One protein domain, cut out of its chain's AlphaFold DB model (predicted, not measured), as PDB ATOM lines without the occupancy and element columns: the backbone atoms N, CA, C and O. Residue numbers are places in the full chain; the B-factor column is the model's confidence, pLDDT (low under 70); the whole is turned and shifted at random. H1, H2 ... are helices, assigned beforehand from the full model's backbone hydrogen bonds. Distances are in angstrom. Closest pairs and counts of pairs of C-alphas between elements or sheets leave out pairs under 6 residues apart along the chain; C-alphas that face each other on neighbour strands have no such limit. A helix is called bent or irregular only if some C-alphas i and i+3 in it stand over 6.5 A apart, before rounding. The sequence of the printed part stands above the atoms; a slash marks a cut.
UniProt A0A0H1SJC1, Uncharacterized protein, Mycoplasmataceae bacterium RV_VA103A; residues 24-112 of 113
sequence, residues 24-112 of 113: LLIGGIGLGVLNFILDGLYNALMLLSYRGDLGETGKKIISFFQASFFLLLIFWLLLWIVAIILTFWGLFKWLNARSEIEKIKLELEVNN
ATOM      1  N   LEU A  24     -59.141   6.941 110.895       93.44
ATOM      2  CA  LEU A  24     -57.850   7.263 110.272       93.44
ATOM      3  C   LEU A  24     -56.676   6.885 111.178       93.44
ATOM      4  O   LEU A  24     -55.703   6.320 110.695       93.44
ATOM      5  N   LEU A  25     -56.799   7.141 112.484       93.44
ATOM      6  CA  LEU A  25     -55.794   6.763 113.475       93.44
ATOM      7  C   LEU A  25     -55.574   5.243 113.495       93.44
ATOM      8  O   LEU A  25     -54.443   4.792 113.342       93.44
ATOM      9  N   ILE A  26     -56.648   4.455 113.622       94.69
ATOM     10  CA  ILE A  26     -56.560   2.986 113.594       94.69
ATOM     11  C   ILE A  26     -56.015   2.496 112.251       94.69
ATOM     12  O   ILE A  26     -55.180   1.599 112.233       94.69
ATOM     13  N   GLY A  27     -56.457   3.081 111.134       92.56
ATOM     14  CA  GLY A  27     -55.955   2.726 109.807       92.56
ATOM     15  C   GLY A  27     -54.452   2.979 109.662       92.56
ATOM     16  O   GLY A  27     -53.737   2.117 109.159       92.56
ATOM     17  N   GLY A  28     -53.963   4.118 110.160       93.88
ATOM     18  CA  GLY A  28     -52.536   4.443 110.190       93.88
ATOM     19  C   GLY A  28     -51.728   3.465 111.046       93.88
ATOM     20  O   GLY A  28     -50.717   2.943 110.582       93.88
ATOM     21  N   ILE A  29     -52.216   3.139 112.248       93.75
ATOM     22  CA  ILE A  29     -51.585   2.141 113.129       93.75
ATOM     23  C   ILE A  29     -51.571   0.760 112.464       93.75
ATOM     24  O   ILE A  29     -50.539   0.095 112.459       93.75
ATOM     25  N   GLY A  30     -52.690   0.337 111.869       95.00
ATOM     26  CA  GLY A  30     -52.801  -0.947 111.176       95.00
ATOM     27  C   GLY A  30     -51.825  -1.071 110.007       95.00
ATOM     28  O   GLY A  30     -51.178  -2.105 109.861       95.00
ATOM     29  N   LEU A  31     -51.651  -0.001 109.223       93.75
ATOM     30  CA  LEU A  31     -50.631   0.058 108.173       93.75
ATOM     31  C   LEU A  31     -49.210  -0.025 108.742       93.75
ATOM     32  O   LEU A  31     -48.387  -0.748 108.191       93.75
ATOM     33  N   GLY A  32     -48.929   0.656 109.856       93.38
ATOM     34  CA  GLY A  32     -47.631   0.571 110.533       93.38
ATOM     35  C   GLY A  32     -47.310  -0.846 111.024       93.38
ATOM     36  O   GLY A  32     -46.211  -1.342 110.796       93.38
ATOM     37  N   VAL A  33     -48.286  -1.531 111.631       94.50
ATOM     38  CA  VAL A  33     -48.143  -2.935 112.063       94.50
ATOM     39  C   VAL A  33     -47.912  -3.856 110.868       94.50
ATOM     40  O   VAL A  33     -47.029  -4.709 110.918       94.50
ATOM     41  N   LEU A  34     -48.667  -3.675 109.781       93.19
ATOM     42  CA  LEU A  34     -48.472  -4.455 108.561       93.19
ATOM     43  C   LEU A  34     -47.054  -4.268 108.005       93.19
ATOM     44  O   LEU A  34     -46.410  -5.252 107.650       93.19
ATOM     45  N   ASN A  35     -46.552  -3.031 107.984       91.44
ATOM     46  CA  ASN A  35     -45.204  -2.742 107.496       91.44
ATOM     47  C   ASN A  35     -44.129  -3.394 108.378       91.44
ATOM     48  O   ASN A  35     -43.201  -4.013 107.869       91.44
ATOM     49  N   PHE A  36     -44.314  -3.359 109.700       92.00
ATOM     50  CA  PHE A  36     -43.431  -4.040 110.647       92.00
ATOM     51  C   PHE A  36     -43.397  -5.566 110.439       92.00
ATOM     52  O   PHE A  36     -42.337  -6.189 110.512       92.00
ATOM     53  N   ILE A  37     -44.544  -6.187 110.143       92.69
ATOM     54  CA  ILE A  37     -44.611  -7.625 109.834       92.69
ATOM     55  C   ILE A  37     -43.848  -7.939 108.539       92.69
ATOM     56  O   ILE A  37     -43.134  -8.943 108.484       92.69
ATOM     57  N   LEU A  38     -43.964  -7.088 107.514       89.38
ATOM     58  CA  LEU A  38     -43.224  -7.247 106.257       89.38
ATOM     59  C   LEU A  38     -41.705  -7.175 106.476       89.38
ATOM     60  O   LEU A  38     -40.982  -8.002 105.916       89.38
ATOM     61  N   ASP A  39     -41.229  -6.280 107.344       88.12
ATOM     62  CA  ASP A  39     -39.810  -6.215 107.726       88.12
ATOM     63  C   ASP A  39     -39.343  -7.484 108.433       88.12
ATOM     64  O   ASP A  39     -38.276  -8.028 108.129       88.12
ATOM     65  N   GLY A  40     -40.148  -7.988 109.370       89.56
ATOM     66  CA  GLY A  40     -39.871  -9.246 110.057       89.56
ATOM     67  C   GLY A  40     -39.758 -10.419 109.082       89.56
ATOM     68  O   GLY A  40     -38.813 -11.206 109.168       89.56
ATOM     69  N   LEU A  41     -40.677 -10.506 108.116       89.50
ATOM     70  CA  LEU A  41     -40.675 -11.536 107.074       89.50
ATOM     71  C   LEU A  41     -39.450 -11.435 106.160       89.50
ATOM     72  O   LEU A  41     -38.817 -12.456 105.884       89.50
ATOM     73  N   TYR A  42     -39.088 -10.229 105.720       86.38
ATOM     74  CA  TYR A  42     -37.895 -10.015 104.902       86.38
ATOM     75  C   TYR A  42     -36.625 -10.472 105.633       86.38
ATOM     76  O   TYR A  42     -35.839 -11.253 105.090       86.38
ATOM     77  N   ASN A  43     -36.457 -10.062 106.892       86.88
ATOM     78  CA  ASN A  43     -35.304 -10.452 107.705       86.88
ATOM     79  C   ASN A  43     -35.260 -11.966 107.964       86.88
ATOM     80  O   ASN A  43     -34.191 -12.573 107.883       86.88
ATOM     81  N   ALA A  44     -36.409 -12.593 108.227       88.69
ATOM     82  CA  ALA A  44     -36.501 -14.041 108.401       88.69
ATOM     83  C   ALA A  44     -36.102 -14.800 107.124       88.69
ATOM     84  O   ALA A  44     -35.329 -15.758 107.193       88.69
ATOM     85  N   LEU A  45     -36.568 -14.347 105.954       86.19
ATOM     86  CA  LEU A  45     -36.184 -14.925 104.663       86.19
ATOM     87  C   LEU A  45     -34.681 -14.783 104.408       86.19
ATOM     88  O   LEU A  45     -34.035 -15.756 104.019       86.19
ATOM     89  N   MET A  46     -34.105 -13.612 104.681       83.50
ATOM     90  CA  MET A  46     -32.662 -13.399 104.554       83.50
ATOM     91  C   MET A  46     -31.866 -14.333 105.475       83.50
ATOM     92  O   MET A  46     -30.910 -14.960 105.023       83.50
ATOM     93  N   LEU A  47     -32.287 -14.500 106.734       87.31
ATOM     94  CA  LEU A  47     -31.644 -15.414 107.685       87.31
ATOM     95  C   LEU A  47     -31.671 -16.873 107.196       87.31
ATOM     96  O   LEU A  47     -30.650 -17.559 107.254       87.31
ATOM     97  N   LEU A  48     -32.817 -17.340 106.693       86.19
ATOM     98  CA  LEU A  48     -32.953 -18.686 106.126       86.19
ATOM     99  C   LEU A  48     -32.062 -18.876 104.889       86.19
ATOM    100  O   LEU A  48     -31.510 -19.957 104.690       86.19
ATOM    101  N   SER A  49     -31.867 -17.820 104.096       83.19
ATOM    102  CA  SER A  49     -30.947 -17.827 102.951       83.19
ATOM    103  C   SER A  49     -29.509 -18.072 103.366       83.19
ATOM    104  O   SER A  49     -28.845 -18.940 102.805       83.19
ATOM    105  N   TYR A  50     -29.047 -17.349 104.389       82.00
ATOM    106  CA  TYR A  50     -27.690 -17.501 104.911       82.00
ATOM    107  C   TYR A  50     -27.432 -18.892 105.486       82.00
ATOM    108  O   TYR A  50     -26.315 -19.391 105.392       82.00
ATOM    109  N   ARG A  51     -28.458 -19.532 106.055       85.75
ATOM    110  CA  ARG A  51     -28.360 -20.902 106.581       85.75
ATOM    111  C   ARG A  51     -28.381 -21.978 105.496       85.75
ATOM    112  O   ARG A  51     -28.106 -23.131 105.796       85.75
ATOM    113  N   GLY A  52     -28.681 -21.618 104.247       79.81
ATOM    114  CA  GLY A  52     -28.825 -22.576 103.152       79.81
ATOM    115  C   GLY A  52     -30.128 -23.382 103.196       79.81
ATOM    116  O   GLY A  52     -30.329 -24.238 102.340       79.81
ATOM    117  N   ASP A  53     -31.035 -23.062 104.124       81.50
ATOM    118  CA  ASP A  53     -32.301 -23.774 104.362       81.50
ATOM    119  C   ASP A  53     -33.427 -23.352 103.398       81.50
ATOM    120  O   ASP A  53     -34.581 -23.764 103.534       81.50
ATOM    121  N   LEU A  54     -33.125 -22.513 102.403       80.94
ATOM    122  CA  LEU A  54     -34.092 -22.126 101.379       80.94
ATOM    123  C   LEU A  54     -34.083 -23.102 100.204       80.94
ATOM    124  O   LEU A  54     -33.085 -23.243  99.491       80.94
ATOM    125  N   GLY A  55     -35.251 -23.686  99.929       83.25
ATOM    126  CA  GLY A  55     -35.523 -24.350  98.655       83.25
ATOM    127  C   GLY A  55     -35.399 -23.393  97.457       83.25
ATOM    128  O   GLY A  55     -35.296 -22.173  97.611       83.25
ATOM    129  N   GLU A  56     -35.444 -23.931  96.234       84.12
ATOM    130  CA  GLU A  56     -35.248 -23.151  94.997       84.12
ATOM    131  C   GLU A  56     -36.175 -21.931  94.878       84.12
ATOM    132  O   GLU A  56     -35.752 -20.861  94.435       84.12
ATOM    133  N   THR A  57     -37.426 -22.061  95.325       81.94
ATOM    134  CA  THR A  57     -38.406 -20.967  95.329       81.94
ATOM    135  C   THR A  57     -37.969 -19.809  96.228       81.94
ATOM    136  O   THR A  57     -38.069 -18.651  95.830       81.94
ATOM    137  N   GLY A  58     -37.419 -20.105  97.410       83.44
ATOM    138  CA  GLY A  58     -36.920 -19.088  98.338       83.44
ATOM    139  C   GLY A  58     -35.721 -18.325  97.775       83.44
ATOM    140  O   GLY A  58     -35.656 -17.101  97.883       83.44
ATOM    141  N   LYS A  59     -34.822 -19.028  97.075       83.38
ATOM    142  CA  LYS A  59     -33.675 -18.412  96.389       83.38
ATOM    143  C   LYS A  59     -34.116 -17.447  95.283       83.38
ATOM    144  O   LYS A  59     -33.595 -16.336  95.207       83.38
ATOM    145  N   LYS A  60     -35.117 -17.823  94.474       86.06
ATOM    146  CA  LYS A  60     -35.691 -16.942  93.435       86.06
ATOM    147  C   LYS A  60     -36.306 -15.679  94.038       86.06
ATOM    148  O   LYS A  60     -36.027 -14.579  93.565       86.06
ATOM    149  N   ILE A  61     -37.076 -15.828  95.113       85.25
ATOM    150  CA  ILE A  61     -37.708 -14.708  95.818       85.25
ATOM    151  C   ILE A  61     -36.650 -13.724  96.340       85.25
ATOM    152  O   ILE A  61     -36.760 -12.521  96.113       85.25
ATOM    153  N   ILE A  62     -35.580 -14.217  96.966       84.69
ATOM    154  CA  ILE A  62     -34.505 -13.353  97.473       84.69
ATOM    155  C   ILE A  62     -33.726 -12.686  96.348       84.69
ATOM    156  O   ILE A  62     -33.425 -11.500  96.452       84.69
ATOM    157  N   SER A  63     -33.448 -13.402  95.257       85.56
ATOM    158  CA  SER A  63     -32.777 -12.802  94.100       85.56
ATOM    159  C   SER A  63     -33.583 -11.637  93.514       85.56
ATOM    160  O   SER A  63     -33.015 -10.606  93.163       85.56
ATOM    161  N   PHE A  64     -34.916 -11.752  93.503       85.81
ATOM    162  CA  PHE A  64     -35.806 -10.670  93.094       85.81
ATOM    163  C   PHE A  64     -35.760  -9.492  94.077       85.81
ATOM    164  O   PHE A  64     -35.620  -8.344  93.650       85.81
ATOM    165  N   PHE A  65     -35.827  -9.771  95.385       85.25
ATOM    166  CA  PHE A  65     -35.729  -8.743  96.425       85.25
ATOM    167  C   PHE A  65     -34.392  -7.991  96.375       85.25
ATOM    168  O   PHE A  65     -34.376  -6.776  96.550       85.25
ATOM    169  N   GLN A  66     -33.285  -8.683  96.102       83.75
ATOM    170  CA  GLN A  66     -31.964  -8.069  95.944       83.75
ATOM    171  C   GLN A  66     -31.876  -7.228  94.667       83.75
ATOM    172  O   GLN A  66     -31.433  -6.083  94.722       83.75
ATOM    173  N   ALA A  67     -32.352  -7.756  93.534       88.81
ATOM    174  CA  ALA A  67     -32.351  -7.031  92.264       88.81
ATOM    175  C   ALA A  67     -33.213  -5.757  92.317       88.81
ATOM    176  O   ALA A  67     -32.873  -4.747  91.706       88.81
ATOM    177  N   SER A  68     -34.307  -5.793  93.081       88.75
ATOM    178  CA  SER A  68     -35.263  -4.686  93.206       88.75
ATOM    179  C   SER A  68     -35.117  -3.894  94.507       88.75
ATOM    180  O   SER A  68     -36.011  -3.114  94.841       88.75
ATOM    181  N   PHE A  69     -34.019  -4.077  95.253       85.56
ATOM    182  CA  PHE A  69     -33.874  -3.566  96.620       85.56
ATOM    183  C   PHE A  69     -34.163  -2.067  96.734       85.56
ATOM    184  O   PHE A  69     -34.950  -1.655  97.580       85.56
ATOM    185  N   PHE A  70     -33.594  -1.249  95.843       85.50
ATOM    186  CA  PHE A  70     -33.802   0.201  95.861       85.50
ATOM    187  C   PHE A  70     -35.267   0.599  95.653       85.50
ATOM    188  O   PHE A  70     -35.776   1.455  96.373       85.50
ATOM    189  N   LEU A  71     -35.959  -0.030  94.698       88.75
ATOM    190  CA  LEU A  71     -37.377   0.245  94.450       88.75
ATOM    191  C   LEU A  71     -38.219  -0.156  95.660       88.75
ATOM    192  O   LEU A  71     -39.048   0.624  96.124       88.75
ATOM    193  N   LEU A  72     -37.971  -1.346  96.200       87.69
ATOM    194  CA  LEU A  72     -38.676  -1.861  97.369       87.69
ATOM    195  C   LEU A  72     -38.440  -0.998  98.610       87.69
ATOM    196  O   LEU A  72     -39.390  -0.737  99.340       87.69
ATOM    197  N   LEU A  73     -37.221  -0.495  98.808       86.75
ATOM    198  CA  LEU A  73     -36.889   0.427  99.891       86.75
ATOM    199  C   LEU A  73     -37.678   1.738  99.774       86.75
ATOM    200  O   LEU A  73     -38.217   2.220 100.767       86.75
ATOM    201  N   ILE A  74     -37.792   2.298  98.564       91.94
ATOM    202  CA  ILE A  74     -38.598   3.505  98.323       91.94
ATOM    203  C   ILE A  74     -40.073   3.231  98.629       91.94
ATOM    204  O   ILE A  74     -40.692   3.996  99.370       91.94
ATOM    205  N   PHE A  75     -40.638   2.137  98.108       90.31
ATOM    206  CA  PHE A  75     -42.023   1.755  98.398       90.31
ATOM    207  C   PHE A  75     -42.258   1.563  99.899       90.31
ATOM    208  O   PHE A  75     -43.254   2.045 100.437       90.31
ATOM    209  N   TRP A  76     -41.321   0.917 100.585       88.69
ATOM    210  CA  TRP A  76     -41.386   0.679 102.020       88.69
ATOM    211  C   TRP A  76     -41.351   1.978 102.840       88.69
ATOM    212  O   TRP A  76     -42.176   2.161 103.740       88.69
ATOM    213  N   LEU A  77     -40.470   2.924 102.493       92.06
ATOM    214  CA  LEU A  77     -40.422   4.247 103.124       92.06
ATOM    215  C   LEU A  77     -41.707   5.046 102.874       92.06
ATOM    216  O   LEU A  77     -42.225   5.683 103.791       92.06
ATOM    217  N   LEU A  78     -42.257   4.985 101.659       93.94
ATOM    218  CA  LEU A  78     -43.527   5.639 101.334       93.94
ATOM    219  C   LEU A  78     -44.683   5.083 102.174       93.94
ATOM    220  O   LEU A  78     -45.496   5.865 102.669       93.94
ATOM    221  N   LEU A  79     -44.738   3.766 102.395       92.06
ATOM    222  CA  LEU A  79     -45.744   3.150 103.265       92.06
ATOM    223  C   LEU A  79     -45.633   3.650 104.712       92.06
ATOM    224  O   LEU A  79     -46.653   3.999 105.310       92.06
ATOM    225  N   TRP A  80     -44.415   3.763 105.248       92.69
ATOM    226  CA  TRP A  80     -44.184   4.348 106.573       92.69
ATOM    227  C   TRP A  80     -44.643   5.803 106.650       92.69
ATOM    228  O   TRP A  80     -45.354   6.172 107.585       92.69
ATOM    229  N   ILE A  81     -44.295   6.620 105.656       95.25
ATOM    230  CA  ILE A  81     -44.713   8.025 105.592       95.25
ATOM    231  C   ILE A  81     -46.242   8.127 105.590       95.25
ATOM    232  O   ILE A  81     -46.809   8.897 106.368       95.25
ATOM    233  N   VAL A  82     -46.926   7.322 104.776       94.75
ATOM    234  CA  VAL A  82     -48.396   7.298 104.725       94.75
ATOM    235  C   VAL A  82     -48.989   6.877 106.071       94.75
ATOM    236  O   VAL A  82     -49.906   7.538 106.561       94.75
ATOM    237  N   ALA A  83     -48.458   5.828 106.705       93.56
ATOM    238  CA  ALA A  83     -48.920   5.367 108.013       93.56
ATOM    239  C   ALA A  83     -48.774   6.461 109.086       93.56
ATOM    240  O   ALA A  83     -49.719   6.728 109.836       93.56
ATOM    241  N   ILE A  84     -47.629   7.148 109.112       94.69
ATOM    242  CA  ILE A  84     -47.346   8.259 110.029       94.69
ATOM    243  C   ILE A  84     -48.323   9.414 109.784       94.69
ATOM    244  O   ILE A  84     -48.972   9.874 110.726       94.69
ATOM    245  N   ILE A  85     -48.492   9.848 108.532       95.06
ATOM    246  CA  ILE A  85     -49.410  10.940 108.176       95.06
ATOM    247  C   ILE A  85     -50.841  10.604 108.604       95.06
ATOM    248  O   ILE A  85     -51.498  11.427 109.242       95.06
ATOM    249  N   LEU A  86     -51.329   9.398 108.300       94.19
ATOM    250  CA  LEU A  86     -52.679   8.969 108.680       94.19
ATOM    251  C   LEU A  86     -52.863   8.931 110.200       94.19
ATOM    252  O   LEU A  86     -53.896   9.379 110.702       94.19
ATOM    253  N   THR A  87     -51.849   8.461 110.924       94.19
ATOM    254  CA  THR A  87     -51.846   8.389 112.391       94.19
ATOM    255  C   THR A  87     -51.920   9.786 113.002       94.19
ATOM    256  O   THR A  87     -52.843  10.075 113.764       94.19
ATOM    257  N   PHE A  88     -51.008  10.688 112.626       95.69
ATOM    258  CA  PHE A  88     -50.988  12.059 113.144       95.69
ATOM    259  C   PHE A  88     -52.240  12.840 112.752       95.69
ATOM    260  O   PHE A  88     -52.844  13.517 113.588       95.69
ATOM    261  N   TRP A  89     -52.678  12.727 111.499       94.62
ATOM    262  CA  TRP A  89     -53.860  13.441 111.026       94.62
ATOM    263  C   TRP A  89     -55.147  12.909 111.664       94.62
ATOM    264  O   TRP A  89     -56.041  13.689 112.013       94.62
ATOM    265  N   GLY A  90     -55.232  11.593 111.863       92.00
ATOM    266  CA  GLY A  90     -56.311  10.946 112.597       92.00
ATOM    267  C   GLY A  90     -56.363  11.399 114.054       92.00
ATOM    268  O   GLY A  90     -57.422  11.825 114.524       92.00
ATOM    269  N   LEU A  91     -55.211  11.402 114.733       94.62
ATOM    270  CA  LEU A  91     -55.074  11.873 116.110       94.62
ATOM    271  C   LEU A  91     -55.501  13.338 116.248       94.62
ATOM    272  O   LEU A  91     -56.333  13.658 117.096       94.62
ATOM    273  N   PHE A  92     -54.998  14.217 115.380       93.75
ATOM    274  CA  PHE A  92     -55.320  15.643 115.416       93.75
ATOM    275  C   PHE A  92     -56.821  15.895 115.228       93.75
ATOM    276  O   PHE A  92     -57.442  16.613 116.015       93.75
ATOM    277  N   LYS A  93     -57.446  15.249 114.232       91.38
ATOM    278  CA  LYS A  93     -58.898  15.356 114.010       91.38
ATOM    279  C   LYS A  93     -59.705  14.824 115.189       91.38
ATOM    280  O   LYS A  93     -60.734  15.408 115.525       91.38
ATOM    281  N   TRP A  94     -59.264  13.724 115.792       92.00
ATOM    282  CA  TRP A  94     -59.945  13.116 116.930       92.00
ATOM    283  C   TRP A  94     -59.886  14.004 118.178       92.00
ATOM    284  O   TRP A  94     -60.925  14.241 118.798       92.00
ATOM    285  N   LEU A  95     -58.705  14.539 118.508       92.88
ATOM    286  CA  LEU A  95     -58.506  15.430 119.654       92.88
ATOM    287  C   LEU A  95     -59.268  16.747 119.490       92.88
ATOM    288  O   LEU A  95     -59.988  17.148 120.406       92.88
ATOM    289  N   ASN A  96     -59.178  17.378 118.317       92.31
ATOM    290  CA  ASN A  96     -59.862  18.647 118.074       92.31
ATOM    291  C   ASN A  96     -61.388  18.488 118.164       92.31
ATOM    292  O   ASN A  96     -62.059  19.229 118.878       92.31
ATOM    293  N   ALA A  97     -61.935  17.445 117.528       89.69
ATOM    294  CA  ALA A  97     -63.365  17.171 117.600       89.69
ATOM    295  C   ALA A  97     -63.820  16.828 119.028       89.69
ATOM    296  O   ALA A  97     -64.920  17.201 119.423       89.69
ATOM    297  N   ARG A  98     -62.991  16.138 119.823       91.44
ATOM    298  CA  ARG A  98     -63.300  15.856 121.232       91.44
ATOM    299  C   ARG A  98     -63.416  17.143 122.052       91.44
ATOM    300  O   ARG A  98     -64.411  17.294 122.753       91.44
ATOM    301  N   SER A  99     -62.445  18.046 121.925       91.25
ATOM    302  CA  SER A  99     -62.449  19.333 122.633       91.25
ATOM    303  C   SER A  99     -63.689  20.164 122.286       91.25
ATOM    304  O   SER A  99     -64.367  20.683 123.169       91.25
ATOM    305  N   GLU A 100     -64.048  20.241 121.003       90.94
ATOM    306  CA  GLU A 100     -65.234  20.981 120.559       90.94
ATOM    307  C   GLU A 100     -66.548  20.344 121.037       90.94
ATOM    308  O   GLU A 100     -67.474  21.062 121.404       90.94
ATOM    309  N   ILE A 101     -66.640  19.009 121.080       91.19
ATOM    310  CA  ILE A 101     -67.815  18.314 121.634       91.19
ATOM    311  C   ILE A 101     -67.994  18.649 123.118       91.19
ATOM    312  O   ILE A 101     -69.123  18.860 123.550       91.19
ATOM    313  N   GLU A 102     -66.908  18.682 123.892       91.44
ATOM    314  CA  GLU A 102     -66.959  19.024 125.320       91.44
ATOM    315  C   GLU A 102     -67.452  20.467 125.526       91.44
ATOM    316  O   GLU A 102     -68.344  20.685 126.344       91.44
ATOM    317  N   LYS A 103     -66.997  21.424 124.705       91.56
ATOM    318  CA  LYS A 103     -67.511  22.808 124.720       91.56
ATOM    319  C   LYS A 103     -69.005  22.892 124.392       91.56
ATOM    320  O   LYS A 103     -69.759  23.510 125.135       91.56
ATOM    321  N   ILE A 104     -69.451  22.223 123.324       89.25
ATOM    322  CA  ILE A 104     -70.866  22.234 122.908       89.25
ATOM    323  C   ILE A 104     -71.765  21.606 123.984       89.25
ATOM    324  O   ILE A 104     -72.882  22.070 124.201       89.25
ATOM    325  N   LYS A 105     -71.297  20.553 124.668       89.75
ATOM    326  CA  LYS A 105     -72.042  19.941 125.778       89.75
ATOM    327  C   LYS A 105     -72.223  20.907 126.946       89.75
ATOM    328  O   LYS A 105     -73.347  21.043 127.415       89.75
ATOM    329  N   LEU A 106     -71.164  21.612 127.346       90.50
ATOM    330  CA  LEU A 106     -71.237  22.623 128.406       90.50
ATOM    331  C   LEU A 106     -72.216  23.751 128.045       90.50
ATOM    332  O   LEU A 106     -73.060  24.122 128.854       90.50
ATOM    333  N   GLU A 107     -72.175  24.253 126.807       87.62
ATOM    334  CA  GLU A 107     -73.126  25.275 126.336       87.62
ATOM    335  C   GLU A 107     -74.580  24.776 126.314       87.62
ATOM    336  O   GLU A 107     -75.514  25.549 126.544       87.62
ATOM    337  N   LEU A 108     -74.801  23.489 126.035       87.31
ATOM    338  CA  LEU A 108     -76.128  22.872 126.094       87.31
ATOM    339  C   LEU A 108     -76.630  22.701 127.533       87.31
ATOM    340  O   LEU A 108     -77.830  22.845 127.759       87.31
ATOM    341  N   GLU A 109     -75.755  22.387 128.486       87.06
ATOM    342  CA  GLU A 109     -76.102  22.272 129.909       87.06
ATOM    343  C   GLU A 109     -76.486  23.637 130.494       87.06
ATOM    344  O   GLU A 109     -77.547  23.760 131.106       87.06
ATOM    345  N   VAL A 110     -75.703  24.681 130.203       87.12
ATOM    346  CA  VAL A 110     -75.994  26.060 130.637       87.12
ATOM    347  C   VAL A 110     -77.320  26.573 130.064       87.12
ATOM    348  O   VAL A 110     -78.082  27.203 130.780       87.12
ATOM    349  N   ASN A 111     -77.639  26.277 128.799       77.12
ATOM    350  CA  ASN A 111     -78.900  26.720 128.180       77.12
ATOM    351  C   ASN A 111     -80.147  25.912 128.606       77.12
ATOM    352  O   ASN A 111     -81.253  26.264 128.199       77.12
ATOM    353  N   ASN A 112     -79.991  24.799 129.334       68.69
ATOM    354  CA  ASN A 112     -81.111  24.020 129.887       68.69
ATOM    355  C   ASN A 112     -81.319  24.256 131.395       68.69
ATOM    356  O   ASN A 112     -82.263  23.688 131.947       68.69
TER     357      ASN A 112
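This is residues 24 to 112 of the 113 residues of an uncharacterized protein of Mycoplasmataceae bacterium RV_VA103A (UniProt A0A0H1SJC1). Two long helices, H1 and H3, run opposite ways and make a narrow V, and the short helix H2 bridges its open end, so that the three outline a long, thin triangle. The V closes where the first part of H1, residues 24 to 35, packs on residues 76 to 91 of H3, and beyond that meeting residues 95 to 112, of which 95 to 110 belong to H3, stick out as a lone arm. The printed part has 89 residues with three named helices, in the order H1, H2, H3, and no named strand; the class is all helix. The whole is extended, with a radius of gyration of the C-alphas of 22.1 A, and the C-alphas span 75 by 22 by 15 A, a rod in outline to whose length the arm of H3 adds.

The printed part begins in H1, residues 24 to 50, which measures 39.4 A from first to last C-alpha. Its first C-alpha, that of Leu 24, is at (-57.850, 7.263, 110.272), and its last, that of Tyr 50, is at (-27.690, -17.501, 104.911). After residues 51 to 55 comes H2, residues 56 to 67, which measures 16.6 A and begins with the C-alpha of Glu 56 at (-35.248, -23.151, 94.997). Ser 68 alone stands between H2 and H3. H3, residues 69 to 110, is the longest helix by residues, with 42 of them, and measures 61.7 A. It ends with the C-alpha of Val 110 at (-75.994, 26.060, 130.637), and residues 111 and 112 follow it.

H1 touches both of the other helices, each with a different part of its length. Residues 24 to 35 of H1 touch residues 76 to 91 of H3, with 34 pairs of C-alphas within 8 A. The closest C-alphas of the two helices are those of Leu 25 and Gly 90, 4.3 A apart. H1 and H3 stand at a shallow tilt of 25 degrees and run opposite ways, and their centres are 21.5 A apart. Nearer its last residue, H1 touches H2 with residues 45 to 49 alone, and H2 touches H1 with residues 58 to 62 alone. The closest C-alphas here are those of Ser 49 and Lys 59, 7.1 A apart, and the two helices run opposite ways at a steep tilt of 64 degrees. H2 and H3 are close but not clearly touching, with 1 pair of C-alphas within 8 A, those of Phe 65 and Leu 72, 7.5 A apart. The lines of H2 and H3 are about perpendicular, at 78 degrees. In the backbones of H1, H2 and H3, every pair of O of residue i and N of residue i+4 is within hydrogen-bond range. No helix is bent or irregular.

The two C-alphas farthest apart are those of Gly 52 and Asn 112, at 75.0 A, while those of the first and last printed residues, Leu 24 and Asn 112, are 34.7 A apart. Two stretches stand free: residues 66 to 72, of which 69 to 72 belong to H3, and residues 95 to 112, of which 95 to 110 belong to H3. The body without them has 64 residues and spans 49 by 17 by 14 A, with a radius of gyration of 15.8 A. The links from H1 to H2 and from H2 to H3 are both tight, and the printed part has no cut. The mean pLDDT of the printed part is 89.1, and one printed residue, Asn 112, is under 70.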